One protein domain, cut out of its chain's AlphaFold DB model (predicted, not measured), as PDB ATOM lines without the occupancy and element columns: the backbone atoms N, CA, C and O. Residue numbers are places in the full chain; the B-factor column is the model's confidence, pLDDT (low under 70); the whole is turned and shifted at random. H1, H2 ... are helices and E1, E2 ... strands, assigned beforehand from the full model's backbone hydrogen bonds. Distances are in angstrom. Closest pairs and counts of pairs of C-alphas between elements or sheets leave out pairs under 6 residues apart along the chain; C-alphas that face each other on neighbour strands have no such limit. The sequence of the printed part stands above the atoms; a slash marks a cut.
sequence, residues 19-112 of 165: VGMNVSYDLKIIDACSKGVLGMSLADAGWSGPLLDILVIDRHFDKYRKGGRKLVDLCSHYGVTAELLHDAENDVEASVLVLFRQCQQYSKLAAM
ATOM      1  N   VAL A  19     -18.380  -6.469  37.767       90.88
ATOM      2  CA  VAL A  19     -18.717  -6.283  36.349       90.88
ATOM      3  C   VAL A  19     -19.947  -7.108  36.003       90.88
ATOM      4  O   VAL A  19     -20.058  -8.260  36.412       90.88
ATOM      5  N   GLY A  20     -20.841  -6.545  35.201       92.25
ATOM      6  CA  GLY A  20     -21.935  -7.307  34.619       92.25
ATOM      7  C   GLY A  20     -22.747  -6.494  33.628       92.25
ATOM      8  O   GLY A  20     -22.347  -5.411  33.192       92.25
ATOM      9  N   MET A  21     -23.911  -7.024  33.273       93.38
ATOM     10  CA  MET A  21     -24.841  -6.382  32.361       93.38
ATOM     11  C   MET A  21     -26.208  -6.276  33.016       93.38
ATOM     12  O   MET A  21     -26.780  -7.290  33.388       93.38
ATOM     13  N   ASN A  22     -26.769  -5.065  33.066       92.06
ATOM     14  CA  ASN A  22     -28.052  -4.833  33.732       92.06
ATOM     15  C   ASN A  22     -28.025  -5.294  35.204       92.06
ATOM     16  O   ASN A  22     -28.977  -5.900  35.694       92.06
ATOM     17  N   VAL A  23     -26.931  -4.968  35.899       89.56
ATOM     18  CA  VAL A  23     -26.559  -5.503  37.223       89.56
ATOM     19  C   VAL A  23     -27.603  -5.182  38.297       89.56
ATOM     20  O   VAL A  23     -27.733  -5.896  39.288       89.56
ATOM     21  N   SER A  24     -28.406  -4.133  38.099       87.81
ATOM     22  CA  SER A  24     -29.525  -3.825  38.996       87.81
ATOM     23  C   SER A  24     -30.556  -4.952  39.076       87.81
ATOM     24  O   SER A  24     -31.229  -5.081  40.093       87.81
ATOM     25  N   TYR A  25     -30.700  -5.773  38.033       87.62
ATOM     26  CA  TYR A  25     -31.585  -6.934  38.067       87.62
ATOM     27  C   TYR A  25     -31.055  -8.006  39.024       87.62
ATOM     28  O   TYR A  25     -31.779  -8.425  39.927       87.62
ATOM     29  N   ASP A  26     -29.786  -8.384  38.874       88.88
ATOM     30  CA  ASP A  26     -29.132  -9.379  39.726       88.88
ATOM     31  C   ASP A  26     -29.111  -8.926  41.187       88.88
ATOM     32  O   ASP A  26     -29.470  -9.685  42.083       88.88
ATOM     33  N   LEU A  27     -28.797  -7.651  41.433       88.75
ATOM     34  CA  LEU A  27     -28.781  -7.095  42.785       88.75
ATOM     35  C   LEU A  27     -30.157  -7.105  43.449       88.75
ATOM     36  O   LEU A  27     -30.236  -7.382  44.639       88.75
ATOM     37  N   LYS A  28     -31.249  -6.860  42.710       88.62
ATOM     38  CA  LYS A  28     -32.611  -6.980  43.262       88.62
ATOM     39  C   LYS A  28     -32.926  -8.421  43.674       88.62
ATOM     40  O   LYS A  28     -33.562  -8.629  44.705       88.62
ATOM     41  N   ILE A  29     -32.482  -9.412  42.895       90.31
ATOM     42  CA  ILE A  29     -32.647 -10.833  43.244       90.31
ATOM     43  C   ILE A  29     -31.831 -11.164  44.496       90.31
ATOM     44  O   ILE A  29     -32.369 -11.747  45.435       90.31
ATOM     45  N   ILE A  30     -30.558 -10.764  44.530       90.06
ATOM     46  CA  ILE A  30     -29.672 -11.036  45.664       90.06
ATOM     47  C   ILE A  30     -30.177 -10.324  46.927       90.06
ATOM     48  O   ILE A  30     -30.191 -10.944  47.986       90.06
ATOM     49  N   ASP A  31     -30.662  -9.081  46.834       89.81
ATOM     50  CA  ASP A  31     -31.255  -8.351  47.965       89.81
ATOM     51  C   ASP A  31     -32.498  -9.064  48.513       89.81
ATOM     52  O   ASP A  31     -32.619  -9.271  49.721       89.81
ATOM     53  N   ALA A  32     -33.391  -9.527  47.633       90.00
ATOM     54  CA  ALA A  32     -34.564 -10.298  48.037       90.00
ATOM     55  C   ALA A  32     -34.179 -11.630  48.711       90.00
ATOM     56  O   ALA A  32     -34.756 -11.999  49.736       90.00
ATOM     57  N   CYS A  33     -33.181 -12.338  48.173       91.31
ATOM     58  CA  CYS A  33     -32.642 -13.552  48.784       91.31
ATOM     59  C   CYS A  33     -31.978 -13.266  50.138       91.31
ATOM     60  O   CYS A  33     -32.213 -14.011  51.088       91.31
ATOM     61  N   SER A  34     -31.209 -12.181  50.254       89.44
ATOM     62  CA  SER A  34     -30.578 -11.741  51.504       89.44
ATOM     63  C   SER A  34     -31.630 -11.466  52.575       89.44
ATOM     64  O   SER A  34     -31.560 -12.026  53.668       89.44
ATOM     65  N   LYS A  35     -32.681 -10.709  52.237       90.69
ATOM     66  CA  LYS A  35     -33.809 -10.439  53.140       90.69
ATOM     67  C   LYS A  35     -34.492 -11.729  53.599       90.69
ATOM     68  O   LYS A  35     -34.833 -11.855  54.770       90.69
ATOM     69  N   GLY A  36     -34.657 -12.704  52.704       90.75
ATOM     70  CA  GLY A  36     -35.284 -13.988  53.030       90.75
ATOM     71  C   GLY A  36     -34.424 -14.922  53.891       90.75
ATOM     72  O   GLY A  36     -34.953 -15.583  54.780       90.75
ATOM     73  N   VAL A  37     -33.116 -14.998  53.626       89.75
ATOM     74  CA  VAL A  37     -32.202 -15.963  54.271       89.75
ATOM     75  C   VAL A  37     -31.541 -15.385  55.521       89.75
ATOM     76  O   VAL A  37     -31.414 -16.079  56.526       89.75
ATOM     77  N   LEU A  38     -31.113 -14.124  55.458       86.94
ATOM     78  CA  LEU A  38     -30.358 -13.438  56.510       86.94
ATOM     79  C   LEU A  38     -31.222 -12.462  57.319       86.94
ATOM     80  O   LEU A  38     -30.776 -11.974  58.353       86.94
ATOM     81  N   GLY A  39     -32.445 -12.165  56.867       90.81
ATOM     82  CA  GLY A  39     -33.328 -11.199  57.526       90.81
ATOM     83  C   GLY A  39     -32.899  -9.739  57.355       90.81
ATOM     84  O   GLY A  39     -33.421  -8.879  58.058       90.81
ATOM     85  N   MET A  40     -31.956  -9.452  56.454       90.25
ATOM     86  CA  MET A  40     -31.400  -8.114  56.233       90.25
ATOM     87  C   MET A  40     -31.128  -7.856  54.748       90.25
ATOM     88  O   MET A  40     -30.888  -8.798  53.985       90.25
ATOM     89  N   SER A  41     -31.178  -6.590  54.334       88.25
ATOM     90  CA  SER A  41     -30.843  -6.189  52.963       88.25
ATOM     91  C   SER A  41     -29.345  -6.335  52.677       88.25
ATOM     92  O   SER A  41     -28.525  -6.448  53.590       88.25
ATOM     93  N   LEU A  42     -28.965  -6.292  51.399       84.44
ATOM     94  CA  LEU A  42     -27.557  -6.194  51.005       84.44
ATOM     95  C   LEU A  42     -26.888  -4.935  51.576       84.44
ATOM     96  O   LEU A  42     -25.722  -4.980  51.965       84.44
ATOM     97  N   ALA A  43     -27.630  -3.827  51.638       82.50
ATOM     98  CA  ALA A  43     -27.138  -2.574  52.199       82.50
ATOM     99  C   ALA A  43     -26.869  -2.704  53.706       82.50
ATOM    100  O   ALA A  43     -25.805  -2.298  54.171       82.50
ATOM    101  N   ASP A  44     -27.780  -3.338  54.449       84.88
ATOM    102  CA  ASP A  44     -27.613  -3.614  55.884       84.88
ATOM    103  C   ASP A  44     -26.426  -4.549  56.151       84.88
ATOM    104  O   ASP A  44     -25.726  -4.406  57.151       84.88
ATOM    105  N   ALA A  45     -26.164  -5.479  55.227       81.81
ATOM    106  CA  ALA A  45     -24.996  -6.356  55.255       81.81
ATOM    107  C   ALA A  45     -23.678  -5.636  54.887       81.81
ATOM    108  O   ALA A  45     -22.624  -6.271  54.830       81.81
ATOM    109  N   GLY A  46     -23.713  -4.322  54.633       77.69
ATOM    110  CA  GLY A  46     -22.540  -3.502  54.333       77.69
ATOM    111  C   GLY A  46     -22.044  -3.615  52.890       77.69
ATOM    112  O   GLY A  46     -20.941  -3.152  52.588       77.69
ATOM    113  N   TRP A  47     -22.824  -4.210  51.981       79.25
ATOM    114  CA  TRP A  47     -22.424  -4.299  50.582       79.25
ATOM    115  C   TRP A  47     -22.353  -2.903  49.959       79.25
ATOM    116  O   TRP A  47     -23.349  -2.190  49.827       79.25
ATOM    117  N   SER A  48     -21.145  -2.518  49.560       71.81
ATOM    118  CA  SER A  48     -20.872  -1.271  48.858       71.81
ATOM    119  C   SER A  48     -19.710  -1.497  47.897       71.81
ATOM    120  O   SER A  48     -18.580  -1.745  48.294       71.81
ATOM    121  N   GLY A  49     -19.979  -1.488  46.597       69.25
ATOM    122  CA  GLY A  49     -18.947  -1.770  45.604       69.25
ATOM    123  C   GLY A  49     -19.154  -0.940  44.353       69.25
ATOM    124  O   GLY A  49     -20.304  -0.723  43.954       69.25
ATOM    125  N   PRO A  50     -18.076  -0.461  43.709       78.62
ATOM    126  CA  PRO A  50     -18.225   0.164  42.416       78.62
ATOM    127  C   PRO A  50     -18.637  -0.917  41.411       78.62
ATOM    128  O   PRO A  50     -17.955  -1.924  41.216       78.62
ATOM    129  N   LEU A  51     -19.792  -0.712  40.790       87.50
ATOM    130  CA  LEU A  51     -20.290  -1.577  39.731       87.50
ATOM    131  C   LEU A  51     -19.828  -1.049  38.378       87.50
ATOM    132  O   LEU A  51     -19.782   0.162  38.174       87.50
ATOM    133  N   LEU A  52     -19.561  -1.942  37.436       91.50
ATOM    134  CA  LEU A  52     -19.306  -1.634  36.034       91.50
ATOM    135  C   LEU A  52     -20.359  -2.352  35.191       91.50
ATOM    136  O   LEU A  52     -20.259  -3.550  34.928       91.50
ATOM    137  N   ASP A  53     -21.389  -1.608  34.791       94.56
ATOM    138  CA  ASP A  53     -22.499  -2.118  33.993       94.56
ATOM    139  C   ASP A  53     -22.319  -1.729  32.524       94.56
ATOM    140  O   ASP A  53     -22.500  -0.570  32.121       94.56
ATOM    141  N   ILE A  54     -21.993  -2.725  31.700       96.12
ATOM    142  CA  ILE A  54     -21.695  -2.524  30.276       96.12
ATOM    143  C   ILE A  54     -22.873  -1.927  29.498       96.12
ATOM    144  O   ILE A  54     -22.662  -1.261  28.482       96.12
ATOM    145  N   LEU A  55     -24.111  -2.119  29.971       96.19
ATOM    146  CA  LEU A  55     -25.309  -1.566  29.346       96.19
ATOM    147  C   LEU A  55     -25.452  -0.073  29.646       96.19
ATOM    148  O   LEU A  55     -25.828   0.705  28.763       96.19
ATOM    149  N   VAL A  56     -25.155   0.340  30.880       95.69
ATOM    150  CA  VAL A  56     -25.155   1.758  31.275       95.69
ATOM    151  C   VAL A  56     -24.050   2.505  30.529       95.69
ATOM    152  O   VAL A  56     -24.283   3.604  30.014       95.69
ATOM    153  N   ILE A  57     -22.871   1.888  30.414       95.56
ATOM    154  CA  ILE A  57     -21.729   2.430  29.672       95.56
ATOM    155  C   ILE A  57     -22.071   2.590  28.182       95.56
ATOM    156  O   ILE A  57     -21.949   3.703  27.657       95.56
ATOM    157  N   ASP A  58     -22.575   1.541  27.520       96.50
ATOM    158  CA  ASP A  58     -22.978   1.578  26.103       96.50
ATOM    159  C   ASP A  58     -24.021   2.676  25.841       96.50
ATOM    160  O   ASP A  58     -23.831   3.525  24.972       96.50
ATOM    161  N   ARG A  59     -25.090   2.743  26.649       95.44
ATOM    162  CA  ARG A  59     -26.144   3.763  26.494       95.44
ATOM    163  C   ARG A  59     -25.629   5.189  26.645       95.44
ATOM    164  O   ARG A  59     -26.234   6.112  26.093       95.44
ATOM    165  N   HIS A  60     -24.572   5.392  27.425       94.25
ATOM    166  CA  HIS A  60     -23.981   6.709  27.591       94.25
ATOM    167  C   HIS A  60     -23.115   7.107  26.400       94.25
ATOM    168  O   HIS A  60     -23.303   8.196  25.855       94.25
ATOM    169  N   PHE A  61     -22.155   6.255  26.038       94.38
ATOM    170  CA  PHE A  61     -21.159   6.581  25.020       94.38
ATOM    171  C   PHE A  61     -21.707   6.454  23.600       94.38
ATOM    172  O   PHE A  61     -21.311   7.228  22.731       94.38
ATOM    173  N   ASP A  62     -22.671   5.561  23.382       93.25
ATOM    174  CA  ASP A  62     -23.364   5.404  22.111       93.25
ATOM    175  C   ASP A  62     -24.884   5.358  22.309       93.25
ATOM    176  O   ASP A  62     -25.571   4.346  22.153       93.25
ATOM    177  N   LYS A  63     -25.444   6.513  22.681       90.50
ATOM    178  CA  LYS A  63     -26.877   6.661  22.964       90.50
ATOM    179  C   LYS A  63     -27.772   6.346  21.760       90.50
ATOM    180  O   LYS A  63     -28.869   5.813  21.938       90.50
ATOM    181  N   TYR A  64     -27.343   6.705  20.550       89.06
ATOM    182  CA  TYR A  64     -28.199   6.723  19.359       89.06
ATOM    183  C   TYR A  64     -27.901   5.606  18.351       89.06
ATOM    184  O   TYR A  64     -28.552   5.579  17.302       89.06
ATOM    185  N   ARG A  65     -26.985   4.663  18.642       91.50
ATOM    186  CA  ARG A  65     -26.788   3.522  17.743       91.50
ATOM    187  C   ARG A  65     -28.056   2.724  17.507       91.50
ATOM    188  O   ARG A  65     -28.925   2.568  18.372       91.50
ATOM    189  N   LYS A  66     -28.102   2.181  16.297       90.94
ATOM    190  CA  LYS A  66     -29.101   1.216  15.860       90.94
ATOM    191  C   LYS A  66     -28.798  -0.161  16.463       90.94
ATOM    192  O   LYS A  66     -27.676  -0.440  16.885       90.94
ATOM    193  N   GLY A  67     -29.807  -1.025  16.450       91.94
ATOM    194  CA  GLY A  67     -29.705  -2.397  16.941       91.94
ATOM    195  C   GLY A  67     -30.116  -2.556  18.402       91.94
ATOM    196  O   GLY A  67     -30.409  -1.585  19.108       91.94
ATOM    197  N   GLY A  68     -30.183  -3.814  18.826       93.88
ATOM    198  CA  GLY A  68     -30.515  -4.173  20.194       93.88
ATOM    199  C   GLY A  68     -29.378  -3.876  21.173       93.88
ATOM    200  O   GLY A  68     -28.277  -3.450  20.805       93.88
ATOM    201  N   ARG A  69     -29.687  -4.071  22.452       95.19
ATOM    202  CA  ARG A  69     -28.748  -3.958  23.575       95.19
ATOM    203  C   ARG A  69     -28.866  -5.162  24.505       95.19
ATOM    204  O   ARG A  69     -28.746  -4.999  25.711       95.19
ATOM    205  N   LYS A  70     -29.182  -6.341  23.965       93.88
ATOM    206  CA  LYS A  70     -28.960  -7.611  24.666       93.88
ATOM    207  C   LYS A  70     -27.461  -7.923  24.655       93.88
ATOM    208  O   LYS A  70     -26.732  -7.344  23.849       93.88
ATOM    209  N   LEU A  71     -27.007  -8.848  25.502       93.25
ATOM    210  CA  LEU A  71     -25.587  -9.200  25.590       93.25
ATOM    211  C   LEU A  71     -25.019  -9.612  24.226       93.25
ATOM    212  O   LEU A  71     -23.988  -9.096  23.813       93.25
ATOM    213  N   VAL A  72     -25.760 -10.424  23.465       92.38
ATOM    214  CA  VAL A  72     -25.402 -10.814  22.088       92.38
ATOM    215  C   VAL A  72     -25.251  -9.627  21.134       92.38
ATOM    216  O   VAL A  72     -24.347  -9.612  20.295       92.38
ATOM    217  N   ASP A  73     -26.094  -8.601  21.280       94.56
ATOM    218  CA  ASP A  73     -26.016  -7.399  20.453       94.56
ATOM    219  C   ASP A  73     -24.780  -6.572  20.820       94.56
ATOM    220  O   ASP A  73     -24.124  -6.026  19.936       94.56
ATOM    221  N   LEU A  74     -24.455  -6.479  22.115       95.25
ATOM    222  CA  LEU A  74     -23.254  -5.798  22.601       95.25
ATOM    223  C   LEU A  74     -21.988  -6.538  22.167       95.25
ATOM    224  O   LEU A  74     -21.070  -5.905  21.658       95.25
ATOM    225  N   CYS A  75     -21.963  -7.865  22.285       94.19
ATOM    226  CA  CYS A  75     -20.852  -8.687  21.813       94.19
ATOM    227  C   CYS A  75     -20.604  -8.453  20.321       94.19
ATOM    228  O   CYS A  75     -19.496  -8.104  19.920       94.19
ATOM    229  N   SER A  76     -21.666  -8.519  19.513       93.19
ATOM    230  CA  SER A  76     -21.593  -8.240  18.075       93.19
ATOM    231  C   SER A  76     -21.124  -6.810  17.787       93.19
ATOM    232  O   SER A  76     -20.299  -6.594  16.904       93.19
ATOM    233  N   HIS A  77     -21.624  -5.825  18.540       95.25
ATOM    234  CA  HIS A  77     -21.275  -4.416  18.365       95.25
ATOM    235  C   HIS A  77     -19.802  -4.125  18.687       95.25
ATOM    236  O   HIS A  77     -19.163  -3.362  17.965       95.25
ATOM    237  N   TYR A  78     -19.261  -4.754  19.731       95.19
ATOM    238  CA  TYR A  78     -17.888  -4.551  20.199       95.19
ATOM    239  C   TYR A  78     -16.885  -5.587  19.657       95.19
ATOM    240  O   TYR A  78     -15.719  -5.581  20.056       95.19
ATOM    241  N   GLY A  79     -17.302  -6.465  18.736       93.12
ATOM    242  CA  GLY A  79     -16.428  -7.462  18.108       93.12
ATOM    243  C   GLY A  79     -15.937  -8.547  19.073       93.12
ATOM    244  O   GLY A  79     -14.793  -8.995  18.974       93.12
ATOM    245  N   VAL A  80     -16.776  -8.929  20.035       92.31
ATOM    246  CA  VAL A  80     -16.546 -10.048  20.953       92.31
ATOM    247  C   VAL A  80     -17.256 -11.277  20.397       92.31
ATOM    248  O   VAL A  80     -18.472 -11.265  20.206       92.31
ATOM    249  N   THR A  81     -16.499 -12.342  20.142       81.50
ATOM    250  CA  THR A  81     -17.060 -13.651  19.802       81.50
ATOM    251  C   THR A  81     -17.362 -14.374  21.104       81.50
ATOM    252  O   THR A  81     -16.445 -14.803  21.792       81.50
ATOM    253  N   ALA A  82     -18.638 -14.476  21.458       65.12
ATOM    254  CA  ALA A  82     -19.072 -15.286  22.584       65.12
ATOM    255  C   ALA A  82     -19.548 -16.627  22.022       65.12
ATOM    256  O   ALA A  82     -20.601 -16.693  21.388       65.12
ATOM    257  N   GLU A  83     -18.732 -17.670  22.166       61.19
ATOM    258  CA  GLU A  83     -18.985 -18.959  21.513       61.19
ATOM    259  C   GLU A  83     -20.253 -19.648  22.047       61.19
ATOM    260  O   GLU A  83     -20.864 -20.425  21.315       61.19
ATOM    261  N   LEU A  84     -20.718 -19.301  23.254       56.66
ATOM    262  CA  LEU A  84     -21.916 -19.864  23.885       56.66
ATOM    263  C   LEU A  84     -22.542 -18.882  24.905       56.66
ATOM    264  O   LEU A  84     -22.538 -19.136  26.105       56.66
ATOM    265  N   LEU A  85     -23.107 -17.756  24.453       61.81
ATOM    266  CA  LEU A  85     -24.060 -17.006  25.300       61.81
ATOM    267  C   LEU A  85     -25.223 -17.946  25.603       61.81
ATOM    268  O   LEU A  85     -25.725 -18.486  24.626       61.81
ATOM    269  N   HIS A  86     -25.594 -18.152  26.875       67.25
ATOM    270  CA  HIS A  86     -26.733 -18.944  27.415       67.25
ATOM    271  C   HIS A  86     -26.388 -19.681  28.729       67.25
ATOM    272  O   HIS A  86     -27.303 -20.221  29.354       67.25
ATOM    273  N   ASP A  87     -25.125 -19.683  29.173       80.00
ATOM    274  CA  ASP A  87     -24.746 -20.061  30.539       80.00
ATOM    275  C   ASP A  87     -24.148 -18.867  31.305       80.00
ATOM    276  O   ASP A  87     -23.692 -17.885  30.718       80.00
ATOM    277  N   ALA A  88     -24.216 -18.923  32.637       80.00
ATOM    278  CA  ALA A  88     -23.830 -17.796  33.483       80.00
ATOM    279  C   ALA A  88     -22.325 -17.486  33.414       80.00
ATOM    280  O   ALA A  88     -21.938 -16.325  33.532       80.00
ATOM    281  N   GLU A  89     -21.478 -18.499  33.223       81.75
ATOM    282  CA  GLU A  89     -20.022 -18.329  33.174       81.75
ATOM    283  C   GLU A  89     -19.597 -17.614  31.883       81.75
ATOM    284  O   GLU A  89     -18.886 -16.605  31.941       81.75
ATOM    285  N   ASN A  90     -20.115 -18.047  30.734       84.12
ATOM    286  CA  ASN A  90     -19.846 -17.427  29.440       84.12
ATOM    287  C   ASN A  90     -20.464 -16.027  29.346       84.12
ATOM    288  O   ASN A  90     -19.889 -15.145  28.707       84.12
ATOM    289  N   ASP A  91     -21.616 -15.787  29.985       87.69
ATOM    290  CA  ASP A  91     -22.231 -14.456  30.027       87.69
ATOM    291  C   ASP A  91     -21.366 -13.459  30.831       87.69
ATOM    292  O   ASP A  91     -21.231 -12.289  30.441       87.69
ATOM    293  N   VAL A  92     -20.726 -13.913  31.917       89.06
ATOM    294  CA  VAL A  92     -19.761 -13.111  32.690       89.06
ATOM    295  C   VAL A  92     -18.507 -12.837  31.866       89.06
ATOM    296  O   VAL A  92     -18.098 -11.678  31.756       89.06
ATOM    297  N   GLU A  93     -17.921 -13.861  31.239       90.75
ATOM    298  CA  GLU A  93     -16.740 -13.691  30.385       90.75
ATOM    299  C   GLU A  93     -17.018 -12.708  29.240       90.75
ATOM    300  O   GLU A  93     -16.272 -11.745  29.034       90.75
ATOM    301  N   ALA A  94     -18.146 -12.878  28.547       92.44
ATOM    302  CA  ALA A  94     -18.579 -11.980  27.487       92.44
ATOM    303  C   ALA A  94     -18.745 -10.540  27.992       92.44
ATOM    304  O   ALA A  94     -18.324  -9.596  27.317       92.44
ATOM    305  N   SER A  95     -19.306 -10.353  29.189       93.50
ATOM    306  CA  SER A  95     -19.474  -9.026  29.787       93.50
ATOM    307  C   SER A  95     -18.132  -8.351  30.084       93.50
ATOM    308  O   SER A  95     -17.949  -7.172  29.772       93.50
ATOM    309  N   VAL A  96     -17.161  -9.100  30.616       93.69
ATOM    310  CA  VAL A  96     -15.800  -8.604  30.872       93.69
ATOM    311  C   VAL A  96     -15.090  -8.245  29.564       93.69
ATOM    312  O   VAL A  96     -14.490  -7.172  29.458       93.69
ATOM    313  N   LEU A  97     -15.196  -9.092  28.539       94.81
ATOM    314  CA  LEU A  97     -14.613  -8.821  27.224       94.81
ATOM    315  C   LEU A  97     -15.242  -7.584  26.571       94.81
ATOM    316  O   LEU A  97     -14.519  -6.748  26.023       94.81
ATOM    317  N   VAL A  98     -16.563  -7.415  26.662       96.56
ATOM    318  CA  VAL A  98     -17.248  -6.207  26.176       96.56
ATOM    319  C   VAL A  98     -16.753  -4.967  26.913       96.56
ATOM    320  O   VAL A  98     -16.421  -3.976  26.260       96.56
ATOM    321  N   LEU A  99     -16.643  -5.010  28.242       95.50
ATOM    322  CA  LEU A  99     -16.109  -3.896  29.025       95.50
ATOM    323  C   LEU A  99     -14.688  -3.527  28.576       95.50
ATOM    324  O   LEU A  99     -14.380  -2.353  28.376       95.50
ATOM    325  N   PHE A 100     -13.826  -4.520  28.350       94.88
ATOM    326  CA  PHE A 100     -12.470  -4.287  27.856       94.88
ATOM    327  C   PHE A 100     -12.469  -3.574  26.495       94.88
ATOM    328  O   PHE A 100     -11.726  -2.610  26.295       94.88
ATOM    329  N   ARG A 101     -13.350  -3.982  25.572       96.44
ATOM    330  CA  ARG A 101     -13.529  -3.309  24.274       96.44
ATOM    331  C   ARG A 101     -14.065  -1.885  24.426       96.44
ATOM    332  O   ARG A 101     -13.571  -0.986  23.749       96.44
ATOM    333  N   GLN A 102     -15.006  -1.654  25.342       96.44
ATOM    334  CA  GLN A 102     -15.495  -0.311  25.668       96.44
ATOM    335  C   GLN A 102     -14.364   0.590  26.180       96.44
ATOM    336  O   GLN A 102     -14.257   1.733  25.742       96.44
ATOM    337  N   CYS A 103     -13.483   0.081  27.045       95.06
ATOM    338  CA  CYS A 103     -12.323   0.827  27.544       95.06
ATOM    339  C   CYS A 103     -11.322   1.171  26.433       95.06
ATOM    340  O   CYS A 103     -10.801   2.285  26.409       95.06
ATOM    341  N   GLN A 104     -11.080   0.256  25.487       95.56
ATOM    342  CA  GLN A 104     -10.229   0.535  24.322       95.56
ATOM    343  C   GLN A 104     -10.836   1.595  23.398       95.56
ATOM    344  O   GLN A 104     -10.125   2.453  22.879       95.56
ATOM    345  N   GLN A 105     -12.148   1.530  23.177       96.50
ATOM    346  CA  GLN A 105     -12.843   2.431  22.264       96.50
ATOM    347  C   GLN A 105     -13.048   3.827  22.864       96.50
ATOM    348  O   GLN A 105     -12.968   4.831  22.153       96.50
ATOM    349  N   TYR A 106     -13.314   3.911  24.168       95.62
ATOM    350  CA  TYR A 106     -13.625   5.154  24.861       95.62
ATOM    351  C   TYR A 106     -12.518   5.500  25.859       95.62
ATOM    352  O   TYR A 106     -12.607   5.184  27.042       95.62
ATOM    353  N   SER A 107     -11.504   6.248  25.414       93.56
ATOM    354  CA  SER A 107     -10.381   6.677  26.271       93.56
ATOM    355  C   SER A 107     -10.824   7.401  27.551       93.56
ATOM    356  O   SER A 107     -10.206   7.250  28.600       93.56
ATOM    357  N   LYS A 108     -11.941   8.138  27.495       93.31
ATOM    358  CA  LYS A 108     -12.549   8.787  28.665       93.31
ATOM    359  C   LYS A 108     -13.051   7.791  29.718       93.31
ATOM    360  O   LYS A 108     -13.051   8.138  30.889       93.31
ATOM    361  N   LEU A 109     -13.515   6.608  29.311       92.12
ATOM    362  CA  LEU A 109     -13.916   5.545  30.237       92.12
ATOM    363  C   LEU A 109     -12.686   4.990  30.963       92.12
ATOM    364  O   LEU A 109     -12.690   4.918  32.183       92.12
ATOM    365  N   ALA A 110     -11.622   4.679  30.218       91.31
ATOM    366  CA  ALA A 110     -10.385   4.123  30.769       91.31
ATOM    367  C   ALA A 110      -9.606   5.095  31.677       91.31
ATOM    368  O   ALA A 110      -8.793   4.658  32.483       91.31
ATOM    369  N   ALA A 111      -9.828   6.405  31.534       92.62
ATOM    370  CA  ALA A 111      -9.150   7.433  32.322       92.62
ATOM    371  C   ALA A 111      -9.820   7.745  33.674       92.62
ATOM    372  O   ALA A 111      -9.242   8.490  34.460       92.62
ATOM    373  N   MET A 112     -11.033   7.242  33.925       90.12
ATOM    374  CA  MET A 112     -11.765   7.498  35.171       90.12
ATOM    375  C   MET A 112     -11.342   6.524  36.272       90.12
ATOM    376  O   MET A 112     -11.125   5.341  36.010       90.12
TER     377      MET A 112
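AT A GLANCE: This is residues 19 to 112 of the 165 residues of an uncharacterized protein of Acidimicrobiaceae bacterium (UniProt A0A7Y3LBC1). Picture a small helical head with a long arm: in the head, H2 and H3 pack on one side of the long helix H4 and the little helix H5 turns back at H4's last end, while H1 makes the arm, running outward from the head. From the far end of H1 a long stretch without a named element, residues 39 to 50, folds back to the short strand E1, which joins the arm to the head. The printed part has 94 residues, with five named helices and one named strand in the order H1, E1, H2, H3, H4, H5, and its class is mostly helix. It is only just loose, close to compact, with a radius of gyration of the C-alphas of 15.1 A and spans of 43 by 31 by 21 A.

HOW THE PARTS SIT: Start at H4, residues 88 to 105, the hub, which touches three helices. With its residues 95 to 102 alone it touches H2, residues 54 to 61, the same way at a shallow tilt of 22 degrees; the closest C-alphas are those of Ile 54 and Leu 99, 5.9 A apart. It also touches H3, residues 71 to 78, the same way at a shallow tilt of 27 degrees, with the C-alphas of Tyr 78 and Arg 101 closest at 6.1 A. H2 and H3 are near each other, their closest C-alphas 8.2 A apart. H4 and H5, residues 107 to 110, touch only at the corner, where the C-alphas of Cys 103 and Ala 110 are closest at 5.0 A. Moving outward, you find E1, residues 51 to 53, near H4; it pairs with no named strand, but its residues 52 to 53 pair parallel with residues 19 to 20. H1, residues 23 to 38, touches no helix; its closest approach to E1 is 6.2 A, between the C-alphas of Val 23 and Asp 53. In H1, H2, H3 and H4 every O i to N i+4 pair is within hydrogen-bond range; H5 is too short for such a pair.

IN THESE COORDINATES: Find C-alpha 88 at (-23.830, -17.796, 33.483); from there H4 runs 25.6 A to C-alpha 105 at (-12.843, 2.431, 22.264). H1 begins at C-alpha 23, (-26.559, -5.503, 37.223), and runs 21.2 A to C-alpha 38. H2 and H3 are each 10.5 A long, E1 6.2 A and H5 5.2 A.

THE WHOLE: Look to Gly 39 and Lys 66 for the two C-alphas farthest apart, 43.7 A. The printed part has no cut, and the link from H1 to E1, 12 residues, is long. Mean pLDDT of the printed part is 89.0; residue 49 and residues 82 to 86 are under 70.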